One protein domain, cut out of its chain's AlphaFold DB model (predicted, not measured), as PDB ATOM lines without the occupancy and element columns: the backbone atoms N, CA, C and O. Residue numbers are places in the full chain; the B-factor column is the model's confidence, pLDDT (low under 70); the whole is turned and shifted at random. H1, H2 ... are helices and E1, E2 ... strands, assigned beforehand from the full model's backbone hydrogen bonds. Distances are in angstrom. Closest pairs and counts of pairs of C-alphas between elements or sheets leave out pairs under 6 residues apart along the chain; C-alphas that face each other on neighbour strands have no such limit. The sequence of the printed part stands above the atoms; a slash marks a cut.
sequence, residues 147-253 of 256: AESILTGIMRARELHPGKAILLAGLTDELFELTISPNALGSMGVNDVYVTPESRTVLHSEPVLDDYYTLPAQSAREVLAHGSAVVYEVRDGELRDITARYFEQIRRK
ATOM      1  N   ALA A 147     -58.224 -42.670  -5.382       86.31
ATOM      2  CA  ALA A 147     -56.847 -42.281  -5.677       86.31
ATOM      3  C   ALA A 147     -56.696 -40.763  -5.841       86.31
ATOM      4  O   ALA A 147     -55.809 -40.163  -5.241       86.31
ATOM      5  N   GLU A 148     -57.590 -40.137  -6.606       87.50
ATOM      6  CA  GLU A 148     -57.631 -38.687  -6.810       87.50
ATOM      7  C   GLU A 148     -57.804 -37.933  -5.483       87.50
ATOM      8  O   GLU A 148     -57.092 -36.959  -5.234       87.50
ATOM      9  N   SER A 149     -58.705 -38.401  -4.613       89.31
ATOM     10  CA  SER A 149     -58.935 -37.831  -3.279       89.31
ATOM     11  C   SER A 149     -57.671 -37.874  -2.415       89.31
ATOM     12  O   SER A 149     -57.280 -36.862  -1.834       89.31
ATOM     13  N   ILE A 150     -56.975 -39.017  -2.395       87.94
ATOM     14  CA  ILE A 150     -55.714 -39.177  -1.660       87.94
ATOM     15  C   ILE A 150     -54.638 -38.248  -2.230       87.94
ATOM     16  O   ILE A 150     -54.028 -37.497  -1.475       87.94
ATOM     17  N   LEU A 151     -54.419 -38.250  -3.547       86.50
ATOM     18  CA  LEU A 151     -53.391 -37.416  -4.181       86.50
ATOM     19  C   LEU A 151     -53.648 -35.921  -3.952       86.50
ATOM     20  O   LEU A 151     -52.740 -35.190  -3.559       86.50
ATOM     21  N   THR A 152     -54.896 -35.478  -4.107       88.75
ATOM     22  CA  THR A 152     -55.298 -34.089  -3.834       88.75
ATOM     23  C   THR A 152     -55.114 -33.743  -2.357       88.75
ATOM     24  O   THR A 152     -54.632 -32.660  -2.027       88.75
ATOM     25  N   GLY A 153     -55.432 -34.673  -1.453       88.56
ATOM     26  CA  GLY A 153     -55.174 -34.527  -0.024       88.56
ATOM     27  C   GLY A 153     -53.684 -34.362   0.289       88.56
ATOM     28  O   GLY A 153     -53.330 -33.500   1.088       88.56
ATOM     29  N   ILE A 154     -52.806 -35.141  -0.356       87.56
ATOM     30  CA  ILE A 154     -51.345 -35.045  -0.183       87.56
ATOM     31  C   ILE A 154     -50.866 -33.667  -0.644       87.56
ATOM     32  O   ILE A 154     -50.108 -33.003   0.067       87.56
ATOM     33  N   MET A 155     -51.331 -33.214  -1.812       86.88
ATOM     34  CA  MET A 155     -51.012 -31.881  -2.328       86.88
ATOM     35  C   MET A 155     -51.471 -30.788  -1.359       86.88
ATOM     36  O   MET A 155     -50.706 -29.879  -1.047       86.88
ATOM     37  N   ARG A 156     -52.679 -30.917  -0.800       88.81
ATOM     38  CA  ARG A 156     -53.200 -29.967   0.183       88.81
ATOM     39  C   ARG A 156     -52.408 -29.976   1.492       88.81
ATOM     40  O   ARG A 156     -52.118 -28.915   2.034       88.81
ATOM     41  N   ALA A 157     -52.027 -31.148   1.991       86.94
ATOM     42  CA  ALA A 157     -51.186 -31.277   3.181       86.94
ATOM     43  C   ALA A 157     -49.813 -30.615   2.977       86.94
ATOM     44  O   ALA A 157     -49.305 -29.960   3.885       86.94
ATOM     45  N   ARG A 158     -49.244 -30.708   1.767       87.44
ATOM     46  CA  ARG A 158     -47.997 -30.022   1.400       87.44
ATOM     47  C   ARG A 158     -48.148 -28.501   1.409       87.44
ATOM     48  O   ARG A 158     -47.262 -27.816   1.910       87.44
ATOM     49  N   GLU A 159     -49.255 -27.972   0.888       87.75
ATOM     50  CA  GLU A 159     -49.548 -26.531   0.953       87.75
ATOM     51  C   GLU A 159     -49.676 -26.034   2.399       87.75
ATOM     52  O   GLU A 159     -49.209 -24.944   2.724       87.75
ATOM     53  N   LEU A 160     -50.293 -26.834   3.275       88.81
ATOM     54  CA  LEU A 160     -50.463 -26.507   4.695       88.81
ATOM     55  C   LEU A 160     -49.156 -26.621   5.496       88.81
ATOM     56  O   LEU A 160     -48.990 -25.942   6.511       88.81
ATOM     57  N   HIS A 161     -48.230 -27.468   5.051       87.06
ATOM     58  CA  HIS A 161     -46.977 -27.763   5.740       87.06
ATOM     59  C   HIS A 161     -45.774 -27.665   4.790       87.06
ATOM     60  O   HIS A 161     -45.113 -28.674   4.519       87.06
ATOM     61  N   PRO A 162     -45.453 -26.458   4.289       84.81
ATOM     62  CA  PRO A 162     -44.359 -26.286   3.344       84.81
ATOM     63  C   PRO A 162     -43.026 -26.723   3.966       84.81
ATOM     64  O   PRO A 162     -42.700 -26.353   5.095       84.81
ATOM     65  N   GLY A 163     -42.257 -27.525   3.224       80.50
ATOM     66  CA  GLY A 163     -40.933 -28.009   3.635       80.50
ATOM     67  C   GLY A 163     -40.932 -29.139   4.670       80.50
ATOM     68  O   GLY A 163     -39.857 -29.531   5.118       80.50
ATOM     69  N   LYS A 164     -42.102 -29.671   5.056       83.19
ATOM     70  CA  LYS A 164     -42.200 -30.835   5.947       83.19
ATOM     71  C   LYS A 164     -42.414 -32.122   5.159       83.19
ATOM     72  O   LYS A 164     -43.145 -32.134   4.172       83.19
ATOM     73  N   ALA A 165     -41.830 -33.214   5.645       83.00
ATOM     74  CA  ALA A 165     -42.113 -34.543   5.117       83.00
ATOM     75  C   ALA A 165     -43.525 -35.000   5.527       83.00
ATOM     76  O   ALA A 165     -43.960 -34.769   6.657       83.00
ATOM     77  N   ILE A 166     -44.240 -35.667   4.624       85.56
ATOM     78  CA  ILE A 166     -45.586 -36.197   4.881       85.56
ATOM     79  C   ILE A 166     -45.482 -37.709   5.065       85.56
ATOM     80  O   ILE A 166     -45.048 -38.419   4.162       85.56
ATOM     81  N   LEU A 167     -45.893 -38.206   6.229       85.75
ATOM     82  CA  LEU A 167     -45.955 -39.631   6.541       85.75
ATOM     83  C   LEU A 167     -47.388 -40.142   6.371       85.75
ATOM     84  O   LEU A 167     -48.304 -39.628   7.009       85.75
ATOM     85  N   LEU A 168     -47.583 -41.164   5.540       86.69
ATOM     86  CA  LEU A 168     -48.882 -41.776   5.276       86.69
ATOM     87  C   LEU A 168     -49.057 -43.066   6.079       86.69
ATOM     88  O   LEU A 168     -48.279 -44.014   5.934       86.69
ATOM     89  N   ALA A 169     -50.101 -43.100   6.904       85.06
ATOM     90  CA  ALA A 169     -50.527 -44.261   7.675       85.06
ATOM     91  C   ALA A 169     -51.819 -44.869   7.102       85.06
ATOM     92  O   ALA A 169     -52.628 -44.165   6.500       85.06
ATOM     93  N   GLY A 170     -52.040 -46.168   7.320       81.31
ATOM     94  CA  GLY A 170     -53.304 -46.834   6.970       81.31
ATOM     95  C   GLY A 170     -53.472 -47.152   5.480       81.31
ATOM     96  O   GLY A 170     -54.579 -47.445   5.032       81.31
ATOM     97  N   LEU A 171     -52.386 -47.110   4.702       80.25
ATOM     98  CA  LEU A 171     -52.404 -47.530   3.304       80.25
ATOM     99  C   LEU A 171     -52.580 -49.049   3.205       80.25
ATOM    100  O   LEU A 171     -51.827 -49.812   3.804       80.25
ATOM    101  N   THR A 172     -53.563 -49.476   2.417       79.50
ATOM    102  CA  THR A 172     -53.711 -50.870   1.985       79.50
ATOM    103  C   THR A 172     -52.870 -51.127   0.734       79.50
ATOM    104  O   THR A 172     -52.579 -50.184  -0.007       79.50
ATOM    105  N   ASP A 173     -52.548 -52.394   0.446       77.38
ATOM    106  CA  ASP A 173     -51.847 -52.803  -0.790       77.38
ATOM    107  C   ASP A 173     -52.493 -52.201  -2.036       77.38
ATOM    108  O   ASP A 173     -51.846 -51.617  -2.902       77.38
ATOM    109  N   GLU A 174     -53.820 -52.285  -2.086       77.00
ATOM    110  CA  GLU A 174     -54.621 -51.797  -3.196       77.00
ATOM    111  C   GLU A 174     -54.447 -50.294  -3.444       77.00
ATOM    112  O   GLU A 174     -54.392 -49.869  -4.600       77.00
ATOM    113  N   LEU A 175     -54.378 -49.494  -2.376       78.69
ATOM    114  CA  LEU A 175     -54.223 -48.044  -2.464       78.69
ATOM    115  C   LEU A 175     -52.776 -47.651  -2.730       78.69
ATOM    116  O   LEU A 175     -52.541 -46.734  -3.516       78.69
ATOM    117  N   PHE A 176     -51.818 -48.354  -2.127       79.06
ATOM    118  CA  PHE A 176     -50.396 -48.148  -2.378       79.06
ATOM    119  C   PHE A 176     -50.063 -48.360  -3.861       79.06
ATOM    120  O   PHE A 176     -49.475 -47.478  -4.489       79.06
ATOM    121  N   GLU A 177     -50.535 -49.461  -4.454       76.38
ATOM    122  CA  GLU A 177     -50.352 -49.749  -5.884       76.38
ATOM    123  C   GLU A 177     -51.035 -48.725  -6.796       76.38
ATOM    124  O   GLU A 177     -50.563 -48.427  -7.890       76.38
ATOM    125  N   LEU A 178     -52.163 -48.170  -6.354       74.00
ATOM    126  CA  LEU A 178     -52.944 -47.234  -7.155       74.00
ATOM    127  C   LEU A 178     -52.404 -45.796  -7.102       74.00
ATOM    128  O   LEU A 178     -52.660 -45.027  -8.026       74.00
ATOM    129  N   THR A 179     -51.698 -45.419  -6.032       74.38
ATOM    130  CA  THR A 179     -51.322 -44.017  -5.761       74.38
ATOM    131  C   THR A 179     -49.817 -43.774  -5.695       74.38
ATOM    132  O   THR A 179     -49.356 -42.756  -6.206       74.38
ATOM    133  N   ILE A 180     -49.044 -44.689  -5.101       74.12
ATOM    134  CA  ILE A 180     -47.617 -44.489  -4.799       74.12
ATOM    135  C   ILE A 180     -46.729 -45.267  -5.777       74.12
ATOM    136  O   ILE A 180     -45.854 -44.679  -6.413       74.12
ATOM    137  N   SER A 181     -47.002 -46.564  -5.959       69.12
ATOM    138  CA  SER A 181     -46.244 -47.490  -6.824       69.12
ATOM    139  C   SER A 181     -45.987 -46.982  -8.258       69.12
ATOM    140  O   SER A 181     -44.865 -47.133  -8.746       69.12
ATOM    141  N   PRO A 182     -46.926 -46.285  -8.941       62.50
ATOM    142  CA  PRO A 182     -46.711 -45.824 -10.317       62.50
ATOM    143  C   PRO A 182     -45.700 -44.672 -10.471       62.50
ATOM    144  O   PRO A 182     -45.621 -44.086 -11.548       62.50
ATOM    145  N   ASN A 183     -44.979 -44.285  -9.409       67.25
ATOM    146  CA  ASN A 183     -44.160 -43.068  -9.338       67.25
ATOM    147  C   ASN A 183     -44.939 -41.795  -9.743       67.25
ATOM    148  O   ASN A 183     -44.384 -40.827 -10.272       67.25
ATOM    149  N   ALA A 184     -46.253 -41.790  -9.500       68.25
ATOM    150  CA  ALA A 184     -47.110 -40.652  -9.817       68.25
ATOM    151  C   ALA A 184     -46.641 -39.400  -9.057       68.25
ATOM    152  O   ALA A 184     -46.540 -38.318  -9.631       68.25
ATOM    153  N   LEU A 185     -46.261 -39.563  -7.788       72.19
ATOM    154  CA  LEU A 185     -45.751 -38.478  -6.951       72.19
ATOM    155  C   LEU A 185     -44.429 -37.897  -7.478       72.19
ATOM    156  O   LEU A 185     -44.334 -36.680  -7.641       72.19
ATOM    157  N   GLY A 186     -43.457 -38.735  -7.850       71.44
ATOM    158  CA  GLY A 186     -42.183 -38.256  -8.392       71.44
ATOM    159  C   GLY A 186     -42.353 -37.483  -9.703       71.44
ATOM    160  O   GLY A 186     -41.731 -36.437  -9.885       71.44
ATOM    161  N   SER A 187     -43.267 -37.910 -10.584       70.69
ATOM    162  CA  SER A 187     -43.593 -37.152 -11.806       70.69
ATOM    163  C   SER A 187     -44.243 -35.784 -11.546       70.69
ATOM    164  O   SER A 187     -44.145 -34.892 -12.386       70.69
ATOM    165  N   MET A 188     -44.846 -35.590 -10.370       70.44
ATOM    166  CA  MET A 188     -45.374 -34.302  -9.905       70.44
ATOM    167  C   MET A 188     -44.350 -33.493  -9.084       70.44
ATOM    168  O   MET A 188     -44.697 -32.456  -8.523       70.44
ATOM    169  N   GLY A 189     -43.094 -33.952  -8.984       72.25
ATOM    170  CA  GLY A 189     -42.058 -33.314  -8.161       72.25
ATOM    171  C   GLY A 189     -42.281 -33.480  -6.652       72.25
ATOM    172  O   GLY A 189     -41.792 -32.685  -5.846       72.25
ATOM    173  N   VAL A 190     -43.062 -34.486  -6.257       74.62
ATOM    174  CA  VAL A 190     -43.392 -34.801  -4.867       74.62
ATOM    175  C   VAL A 190     -42.494 -35.949  -4.405       74.62
ATOM    176  O   VAL A 190     -42.804 -37.109  -4.651       74.62
ATOM    177  N   ASN A 191     -41.386 -35.622  -3.730       73.25
ATOM    178  CA  ASN A 191     -40.393 -36.607  -3.265       73.25
ATOM    179  C   ASN A 191     -40.372 -36.788  -1.736       73.25
ATOM    180  O   ASN A 191     -39.648 -37.628  -1.216       73.25
ATOM    181  N   ASP A 192     -41.181 -36.007  -1.018       75.00
ATOM    182  CA  ASP A 192     -41.085 -35.847   0.440       75.00
ATOM    183  C   ASP A 192     -42.243 -36.569   1.159       75.00
ATOM    184  O   ASP A 192     -42.676 -36.175   2.244       75.00
ATOM    185  N   VAL A 193     -42.806 -37.591   0.507       78.12
ATOM    186  CA  VAL A 193     -43.951 -38.375   0.981       78.12
ATOM    187  C   VAL A 193     -43.498 -39.803   1.220       78.12
ATOM    188  O   VAL A 193     -43.012 -40.465   0.307       78.12
ATOM    189  N   TYR A 194     -43.702 -40.286   2.441       78.81
ATOM    190  CA  TYR A 194     -43.231 -41.594   2.873       78.81
ATOM    191  C   TYR A 194     -44.347 -42.379   3.549       78.81
ATOM    192  O   TYR A 194     -45.266 -41.816   4.138       78.81
ATOM    193  N   VAL A 195     -44.254 -43.700   3.500       79.81
ATOM    194  CA  VAL A 195     -45.171 -44.610   4.189       79.81
ATOM    195  C   VAL A 195     -44.660 -44.880   5.605       79.81
ATOM    196  O   VAL A 195     -43.452 -45.020   5.819       79.81
ATOM    197  N   THR A 196     -45.564 -44.951   6.588       73.75
ATOM    198  CA  THR A 196     -45.168 -45.280   7.964       73.75
ATOM    199  C   THR A 196     -44.656 -46.723   8.090       73.75
ATOM    200  O   THR A 196     -45.124 -47.613   7.368       73.75
ATOM    201  N   PRO A 197     -43.733 -47.005   9.031       68.50
ATOM    202  CA  PRO A 197     -43.194 -48.351   9.240       68.50
ATOM    203  C   PRO A 197     -44.262 -49.411   9.546       68.50
ATOM    204  O   PRO A 197     -44.133 -50.556   9.126       68.50
ATOM    205  N   GLU A 198     -45.338 -49.050  10.247       69.50
ATOM    206  CA  GLU A 198     -46.440 -49.965  10.559       69.50
ATOM    207  C   GLU A 198     -47.212 -50.342   9.298       69.50
ATOM    208  O   GLU A 198     -47.515 -51.515   9.085       69.50
ATOM    209  N   SER A 199     -47.476 -49.366   8.428       66.06
ATOM    210  CA  SER A 199     -48.145 -49.625   7.153       66.06
ATOM    211  C   SER A 199     -47.266 -50.509   6.262       66.06
ATOM    212  O   SER A 199     -47.784 -51.424   5.636       66.06
ATOM    213  N   ARG A 200     -45.931 -50.355   6.302       62.72
ATOM    214  CA  ARG A 200     -44.986 -51.245   5.597       62.72
ATOM    215  C   ARG A 200     -45.158 -52.719   5.976       62.72
ATOM    216  O   ARG A 200     -45.053 -53.567   5.106       62.72
ATOM    217  N   THR A 201     -45.426 -53.035   7.245       60.00
ATOM    218  CA  THR A 201     -45.583 -54.441   7.681       60.00
ATOM    219  C   THR A 201     -46.864 -55.108   7.183       60.00
ATOM    220  O   THR A 201     -46.936 -56.334   7.151       60.00
ATOM    221  N   VAL A 202     -47.864 -54.309   6.806       63.00
ATOM    222  CA  VAL A 202     -49.143 -54.784   6.261       63.00
ATOM    223  C   VAL A 202     -49.089 -54.874   4.736       63.00
ATOM    224  O   VAL A 202     -49.872 -55.617   4.151       63.00
ATOM    225  N   LEU A 203     -48.171 -54.142   4.098       63.06
ATOM    226  CA  LEU A 203     -48.045 -54.137   2.649       63.06
ATOM    227  C   LEU A 203     -47.308 -55.394   2.157       63.06
ATOM    228  O   LEU A 203     -46.166 -55.646   2.538       63.06
ATOM    229  N   HIS A 204     -47.950 -56.174   1.293       62.00
ATOM    230  CA  HIS A 204     -47.411 -57.404   0.703       62.00
ATOM    231  C   HIS A 204     -46.788 -57.199  -0.692       62.00
ATOM    232  O   HIS A 204     -46.338 -58.164  -1.314       62.00
ATOM    233  N   SER A 205     -46.750 -55.964  -1.201       55.47
ATOM    234  CA  SER A 205     -46.150 -55.621  -2.498       55.47
ATOM    235  C   SER A 205     -44.609 -55.741  -2.502       55.47
ATOM    236  O   SER A 205     -43.907 -54.792  -2.168       55.47
ATOM    237  N   GLU A 206     -44.040 -56.877  -2.925       56.34
ATOM    238  CA  GLU A 206     -42.604 -57.001  -3.279       56.34
ATOM    239  C   GLU A 206     -42.341 -56.705  -4.776       56.34
ATOM    240  O   GLU A 206     -43.220 -56.992  -5.594       56.34
ATOM    241  N   PRO A 207     -41.140 -56.248  -5.222       49.62
ATOM    242  CA  PRO A 207     -39.968 -55.707  -4.519       49.62
ATOM    243  C   PRO A 207     -39.717 -54.213  -4.863       49.62
ATOM    244  O   PRO A 207     -38.576 -53.768  -4.917       49.62
ATOM    245  N   VAL A 208     -40.764 -53.431  -5.169       50.72
ATOM    246  CA  VAL A 208     -40.646 -51.988  -5.518       50.72
ATOM    247  C   VAL A 208     -40.673 -51.080  -4.274       50.72
ATOM    248  O   VAL A 208     -40.419 -49.881  -4.361       50.72
ATOM    249  N   LEU A 209     -40.895 -51.653  -3.087       52.53
ATOM    250  CA  LEU A 209     -40.591 -51.031  -1.792       52.53
ATOM    251  C   LEU A 209     -39.071 -51.047  -1.519       52.53
ATOM    252  O   LEU A 209     -38.631 -51.435  -0.439       52.53
ATOM    253  N   ASP A 210     -38.258 -50.647  -2.499       53.09
ATOM    254  CA  ASP A 210     -36.902 -50.187  -2.196       53.09
ATOM    255  C   ASP A 210     -37.009 -48.909  -1.343       53.09
ATOM    256  O   ASP A 210     -38.030 -48.213  -1.377       53.09
ATOM    257  N   ASP A 211     -35.957 -48.598  -0.583       54.34
ATOM    258  CA  ASP A 211     -35.853 -47.546   0.450       54.34
ATOM    259  C   ASP A 211     -36.342 -46.124   0.064       54.34
ATOM    260  O   ASP A 211     -36.397 -45.235   0.912       54.34
ATOM    261  N   TYR A 212     -36.746 -45.889  -1.185       55.09
ATOM    262  CA  TYR A 212     -37.250 -44.620  -1.710       55.09
ATOM    263  C   TYR A 212     -38.554 -44.127  -1.062       55.09
ATOM    264  O   TYR A 212     -38.715 -42.920  -0.898       55.09
ATOM    265  N   TYR A 213     -39.481 -45.018  -0.685       60.94
ATOM    266  CA  TYR A 213     -40.817 -44.620  -0.192       60.94
ATOM    267  C   TYR A 213     -41.038 -44.859   1.300       60.94
ATOM    268  O   TYR A 213     -42.115 -44.571   1.827       60.94
ATOM    269  N   THR A 214     -40.041 -45.384   2.006       60.50
ATOM    270  CA  THR A 214     -40.155 -45.690   3.432       60.50
ATOM    271  C   THR A 214     -39.029 -45.029   4.193       60.50
ATOM    272  O   THR A 214     -37.862 -45.325   3.960       60.50
ATOM    273  N   LEU A 215     -39.378 -44.187   5.160       61.75
ATOM    274  CA  LEU A 215     -38.404 -43.721   6.134       61.75
ATOM    275  C   LEU A 215     -38.117 -44.854   7.131       61.75
ATOM    276  O   LEU A 215     -39.066 -45.419   7.690       61.75
ATOM    277  N   PRO A 216     -36.839 -45.172   7.411       63.50
ATOM    278  CA  PRO A 216     -36.485 -46.038   8.527       63.50
ATOM    279  C   PRO A 216     -37.149 -45.536   9.813       63.50
ATOM    280  O   PRO A 216     -37.217 -44.329  10.059       63.50
ATOM    281  N   ALA A 217     -37.635 -46.451  10.655       60.91
ATOM    282  CA  ALA A 217     -38.424 -46.101  11.841       60.91
ATOM    283  C   ALA A 217     -37.706 -45.111  12.780       60.91
ATOM    284  O   ALA A 217     -38.355 -44.307  13.447       60.91
ATOM    285  N   GLN A 218     -36.374 -45.145  12.813       56.53
ATOM    286  CA  GLN A 218     -35.548 -44.227  13.594       56.53
ATOM    287  C   GLN A 218     -35.535 -42.808  13.003       56.53
ATOM    288  O   GLN A 218     -35.810 -41.849  13.722       56.53
ATOM    289  N   SER A 219     -35.359 -42.675  11.686       64.50
ATOM    290  CA  SER A 219     -35.434 -41.392  10.977       64.50
ATOM    291  C   SER A 219     -36.839 -40.788  11.037       64.50
ATOM    292  O   SER A 219     -36.984 -39.590  11.257       64.50
ATOM    293  N   ALA A 220     -37.895 -41.605  10.941       64.12
ATOM    294  CA  ALA A 220     -39.269 -41.126  11.108       64.12
ATOM    295  C   ALA A 220     -39.504 -40.509  12.502       64.12
ATOM    296  O   ALA A 220     -40.150 -39.467  12.616       64.12
ATOM    297  N   ARG A 221     -38.945 -41.107  13.568       62.16
ATOM    298  CA  ARG A 221     -39.034 -40.566  14.937       62.16
ATOM    299  C   ARG A 221     -38.260 -39.263  15.101       62.16
ATOM    300  O   ARG A 221     -38.782 -38.343  15.716       62.16
ATOM    301  N   GLU A 222     -37.050 -39.180  14.559       65.56
ATOM    302  CA  GLU A 222     -36.217 -37.975  14.637       65.56
ATOM    303  C   GLU A 222     -36.850 -36.798  13.888       65.56
ATOM    304  O   GLU A 222     -36.931 -35.690  14.419       65.56
ATOM    305  N   VAL A 223     -37.375 -37.038  12.685       69.44
ATOM    306  CA  VAL A 223     -38.025 -36.002  11.874       69.44
ATOM    307  C   VAL A 223     -39.338 -35.537  12.527       69.44
ATOM    308  O   VAL A 223     -39.633 -34.341  12.519       69.44
ATOM    309  N   LEU A 224     -40.097 -36.439  13.164       70.69
ATOM    310  CA  LEU A 224     -41.281 -36.071  13.951       70.69
ATOM    311  C   LEU A 224     -40.925 -35.313  15.238       70.69
ATOM    312  O   LEU A 224     -41.590 -34.332  15.564       70.69
ATOM    313  N   ALA A 225     -39.873 -35.722  15.951       65.88
ATOM    314  CA  ALA A 225     -39.420 -35.067  17.180       65.88
ATOM    315  C   ALA A 225     -38.911 -33.639  16.932       65.88
ATOM    316  O   ALA A 225     -39.143 -32.756  17.753       65.88
ATOM    317  N   HIS A 226     -38.280 -33.395  15.781       73.06
ATOM    318  CA  HIS A 226     -37.853 -32.061  15.358       73.06
ATOM    319  C   HIS A 226     -38.975 -31.228  14.706       73.06
ATOM    320  O   HIS A 226     -38.742 -30.084  14.322       73.06
ATOM    321  N   GLY A 227     -40.197 -31.765  14.586       73.31
ATOM    322  CA  GLY A 227     -41.340 -31.064  13.986       73.31
ATOM    323  C   GLY A 227     -41.251 -30.890  12.465       73.31
ATOM    324  O   GLY A 227     -42.014 -30.101  11.893       73.31
ATOM    325  N   SER A 228     -40.348 -31.631  11.820       76.25
ATOM    326  CA  SER A 228     -40.046 -31.596  10.384       76.25
ATOM    327  C   SER A 228     -40.895 -32.576   9.560       76.25
ATOM    328  O   SER A 228     -40.753 -32.627   8.339       76.25
ATOM    329  N   ALA A 229     -41.791 -33.338  10.200       81.25
ATOM    330  CA  ALA A 229     -42.768 -34.208   9.543       81.25
ATOM    331  C   ALA A 229     -44.176 -34.058  10.129       81.25
ATOM    332  O   ALA A 229     -44.350 -33.674  11.286       81.25
ATOM    333  N   VAL A 230     -45.170 -34.407   9.315       85.38
ATOM    334  CA  VAL A 230     -46.590 -34.518   9.677       85.38
ATOM    335  C   VAL A 230     -47.113 -35.894   9.280       85.38
ATOM    336  O   VAL A 230     -46.651 -36.460   8.292       85.38
ATOM    337  N   VAL A 231     -48.052 -36.451  10.046       86.06
ATOM    338  CA  VAL A 231     -48.615 -37.787   9.794       86.06
ATOM    339  C   VAL A 231     -50.080 -37.677   9.418       86.06
ATOM    340  O   VAL A 231     -50.893 -37.181  10.197       86.06
ATOM    341  N   TYR A 232     -50.413 -38.203   8.245       88.19
ATOM    342  CA  TYR A 232     -51.775 -38.300   7.749       88.19
ATOM    343  C   TYR A 232     -52.205 -39.765   7.653       88.19
ATOM    344  O   TYR A 232     -51.499 -40.603   7.095       88.19
ATOM    345  N   GLU A 233     -53.377 -40.080   8.195       88.75
ATOM    346  CA  GLU A 233     -54.014 -41.389   8.064       88.75
ATOM    347  C   GLU A 233     -54.944 -41.387   6.853       88.75
ATOM    348  O   GLU A 233     -55.789 -40.498   6.719       88.75
ATOM    349  N   VAL A 234     -54.803 -42.394   5.992       85.19
ATOM    350  CA  VAL A 234     -55.769 -42.686   4.935       85.19
ATOM    351  C   VAL A 234     -56.924 -43.454   5.562       85.19
ATOM    352  O   VAL A 234     -56.775 -44.608   5.963       85.19
ATOM    353  N   ARG A 235     -58.096 -42.825   5.638       82.75
ATOM    354  CA  ARG A 235     -59.312 -43.457   6.152       82.75
ATOM    355  C   ARG A 235     -60.491 -43.121   5.258       82.75
ATOM    356  O   ARG A 235     -60.731 -41.956   4.965       82.75
ATOM    357  N   ASP A 236     -61.215 -44.150   4.821       75.56
ATOM    358  CA  ASP A 236     -62.391 -44.021   3.950       75.56
ATOM    359  C   ASP A 236     -62.115 -43.243   2.639       75.56
ATOM    360  O   ASP A 236     -63.015 -42.653   2.049       75.56
ATOM    361  N   GLY A 237     -60.862 -43.251   2.162       73.62
ATOM    362  CA  GLY A 237     -60.441 -42.527   0.955       73.62
ATOM    363  C   GLY A 237     -60.116 -41.045   1.161       73.62
ATOM    364  O   GLY A 237     -59.904 -40.328   0.185       73.62
ATOM    365  N   GLU A 238     -60.045 -40.585   2.408       81.25
ATOM    366  CA  GLU A 238     -59.651 -39.225   2.778       81.25
ATOM    367  C   GLU A 238     -58.393 -39.235   3.650       81.25
ATOM    368  O   GLU A 238     -58.099 -40.216   4.336       81.25
ATOM    369  N   LEU A 239     -57.658 -38.120   3.641       87.38
ATOM    370  CA  LEU A 239     -56.514 -37.911   4.523       87.38
ATOM    371  C   LEU A 239     -56.923 -37.135   5.767       87.38
ATOM    372  O   LEU A 239     -57.520 -36.062   5.678       87.38
ATOM    373  N   ARG A 240     -56.538 -37.651   6.933       87.19
ATOM    374  CA  ARG A 240     -56.751 -36.987   8.221       87.19
ATOM    375  C   ARG A 240     -55.430 -36.767   8.927       87.19
ATOM    376  O   ARG A 240     -54.677 -37.718   9.103       87.19
ATOM    377  N   ASP A 241     -55.175 -35.535   9.356       88.25
ATOM    378  CA  ASP A 241     -54.009 -35.231  10.183       88.25
ATOM    379  C   ASP A 241     -54.165 -35.924  11.544       88.25
ATOM    380  O   ASP A 241     -55.091 -35.646  12.311       88.25
ATOM    381  N   ILE A 242     -53.262 -36.859  11.821       87.44
ATOM    382  CA  ILE A 242     -53.186 -37.595  13.083       87.44
ATOM    383  C   ILE A 242     -51.851 -37.358  13.792       87.44
ATOM    384  O   ILE A 242     -51.516 -38.103  14.713       87.44
ATOM    385  N   THR A 243     -51.095 -36.329  13.401       83.69
ATOM    386  CA  THR A 243     -49.720 -36.074  13.859       83.69
ATOM    387  C   THR A 243     -49.604 -36.113  15.383       83.69
ATOM    388  O   THR A 243     -48.765 -36.835  15.921       83.69
ATOM    389  N   ALA A 244     -50.490 -35.409  16.096       83.25
ATOM    390  CA  ALA A 244     -50.479 -35.361  17.559       83.25
ATOM    391  C   ALA A 244     -50.730 -36.740  18.199       83.25
ATOM    392  O   ALA A 244     -49.982 -37.179  19.072       83.25
ATOM    393  N   ARG A 245     -51.751 -37.460  17.718       83.94
ATOM    394  CA  ARG A 245     -52.117 -38.793  18.220       83.94
ATOM    395  C   ARG A 245     -51.024 -39.824  17.934       83.94
ATOM    396  O   ARG A 245     -50.717 -40.661  18.781       83.94
ATOM    397  N   TYR A 246     -50.437 -39.762  16.745       80.62
ATOM    398  CA  TYR A 246     -49.373 -40.657  16.317       80.62
ATOM    399  C   TYR A 246     -48.094 -40.448  17.141       80.62
ATOM    400  O   TYR A 246     -47.473 -41.414  17.588       80.62
ATOM    401  N   PHE A 247     -47.750 -39.192  17.437       79.50
ATOM    402  CA  PHE A 247     -46.621 -38.856  18.305       79.50
ATOM    403  C   PHE A 247     -46.786 -39.428  19.722       79.50
ATOM    404  O   PHE A 247     -45.852 -40.017  20.272       79.50
ATOM    405  N   GLU A 248     -47.987 -39.338  20.304       79.62
ATOM    406  CA  GLU A 248     -48.286 -39.958  21.602       79.62
ATOM    407  C   GLU A 248     -48.168 -41.488  21.572       79.62
ATOM    408  O   GLU A 248     -47.670 -42.094  22.524       79.62
ATOM    409  N   GLN A 249     -48.603 -42.122  20.482       77.44
ATOM    410  CA  GLN A 249     -48.547 -43.572  20.317       77.44
ATOM    411  C   GLN A 249     -47.104 -44.087  20.235       77.44
ATOM    412  O   GLN A 249     -46.765 -45.054  20.920       77.44
ATOM    413  N   ILE A 250     -46.245 -43.416  19.463       72.56
ATOM    414  CA  ILE A 250     -44.813 -43.732  19.400       72.56
ATOM    415  C   ILE A 250     -44.157 -43.527  20.766       72.56
ATOM    416  O   ILE A 250     -43.387 -44.374  21.212       72.56
ATOM    417  N   ARG A 251     -44.491 -42.440  21.472       70.56
ATOM    418  CA  ARG A 251     -43.936 -42.162  22.804       70.56
ATOM    419  C   ARG A 251     -44.291 -43.246  23.830       70.56
ATOM    420  O   ARG A 251     -43.510 -43.494  24.744       70.56
ATOM    421  N   ARG A 252     -45.454 -43.894  23.687       68.50
ATOM    422  CA  ARG A 252     -45.919 -44.982  24.568       68.50
ATOM    423  C   ARG A 252     -45.365 -46.365  24.214       68.50
ATOM    424  O   ARG A 252     -45.372 -47.231  25.084       68.50
ATOM    425  N   LYS A 253     -44.899 -46.594  22.983       59.03
ATOM    426  CA  LYS A 253     -44.257 -47.849  22.548       59.03
ATOM    427  C   LYS A 253     -42.753 -47.627  22.318       59.03
ATOM    428  O   LYS A 253     -42.337 -47.421  21.176       59.03
TER     429      LYS A 253
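Overview. This is residues 147 to 253 of the 256 residues of an uncharacterized protein of Acidobacteria bacterium (UniProt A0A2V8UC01). A twisted four-stranded sheet stands in the middle, with the long helix H1 over one face and H5 and H6 over the other, H6 standing up from the sheet like a post. The short helices H2, H3 and H4 lie round the rest of the body, and a long loop, residues 203 to 216, joins H4 to H5. The printed part has 107 residues with six named helices and four named strands, in the order H1 E1 H2 H3 E2 H4 H5 E3 E4 H6. The sheet runs E2 E1 E3 E4 and is mixed, with E4 antiparallel to its neighbour E3; the class is mixed, helices and strands. The whole is compact, with a radius of gyration of the C-alphas of 12.8 A, and rounded, spanning 33 by 29 by 25 A.

Along the chain. H1, residues 147 to 160, begins at C-alpha 147 at (-56.847, -42.281, -5.677) and is 19.9 A long. E1 is residues 165 to 169, 13.1 A. H2, residues 173 to 179, is 10.1 A long, and H3 is residues 184 to 187, 5.3 A. E2 is residues 193 to 195, 7.1 A, and H4 is residues 197 to 202, 9.3 A. H5, residues 217 to 225, measures 12.3 A. E3, residues 229 to 235, is the longest strand at 19.3 A and begins at C-alpha 229 at (-42.768, -34.208, 9.543). E4 is residues 238 to 241, 10.1 A. H6, residues 243 to 252, is 14.4 A long and ends at C-alpha 252 at (-45.919, -44.982, 24.568).

Arrangement. The sheet is only just strongly twisted, its C-alphas lying up to 4.2 A off the best plane. E2 and E1 are parallel at 31 degrees, with N 168 and O 194 2.8 A apart. E1 and E3 are parallel at 29 degrees, with N 167 and O 230 at 2.8 A and N 230 and O 165 at 2.9 A. E3 and E4 form an antiparallel hairpin at 143 degrees, with N 233 and O 240 at 2.8 A. E1, H2 H3 and E2 make a strand-helix-strand unit, two parallel neighbour strands with helices between, and its crossover is right-handed. E2, H4 H5 and E3 make a split unit, with E1 between its strands, also right-handed. H1 is on the sheet at a height of 8.4 A, over E3 and only just over E1, where 3 of its C-alphas fall; on the local plane its line and that of E3 stand at 27 degrees, only just along the strands. Its closest C-alphas to E4 are those of Gly 153 and Leu 239, 5.8 A. H1 touches H2 with residues 147 to 151 alone, closest at the C-alphas of Ala 147 and Thr 179, 5.8 A, at a steep tilt of 65 degrees. On the opposite face from H1, H5 lies over E3 at a height of 9.3 A and runs slantwise to the strands. H6, on the same face as H5, stands up from the sheet, its line rising 72 degrees; the closest C-alphas of H5 and H6, those of Leu 224 and Phe 247, are 7.4 A apart, close but not clearly touching. H4 only grazes the sheet, with residues 197 to 200. H2 and H3 are not on it; their closest C-alphas, those of Thr 179 and Leu 185, are 7.9 A apart, close but not clearly touching. In H1, H2, H5 and H6 every O i to N i+4 pair is within hydrogen-bond range, in H4 1 of 2, and H3 is too short for such a pair.

Size, cuts and confidence. The two C-alphas farthest apart, those of Ser 187 and Arg 252, are 37.3 A apart. The printed part has no cut. The link H4 to H5 is long, with 14 residues between them, and the other links are tight. The mean pLDDT of the printed part is 74.8; residues 181 to 184, 197 to 223, 225 and 252 to 253 of the model are under 70.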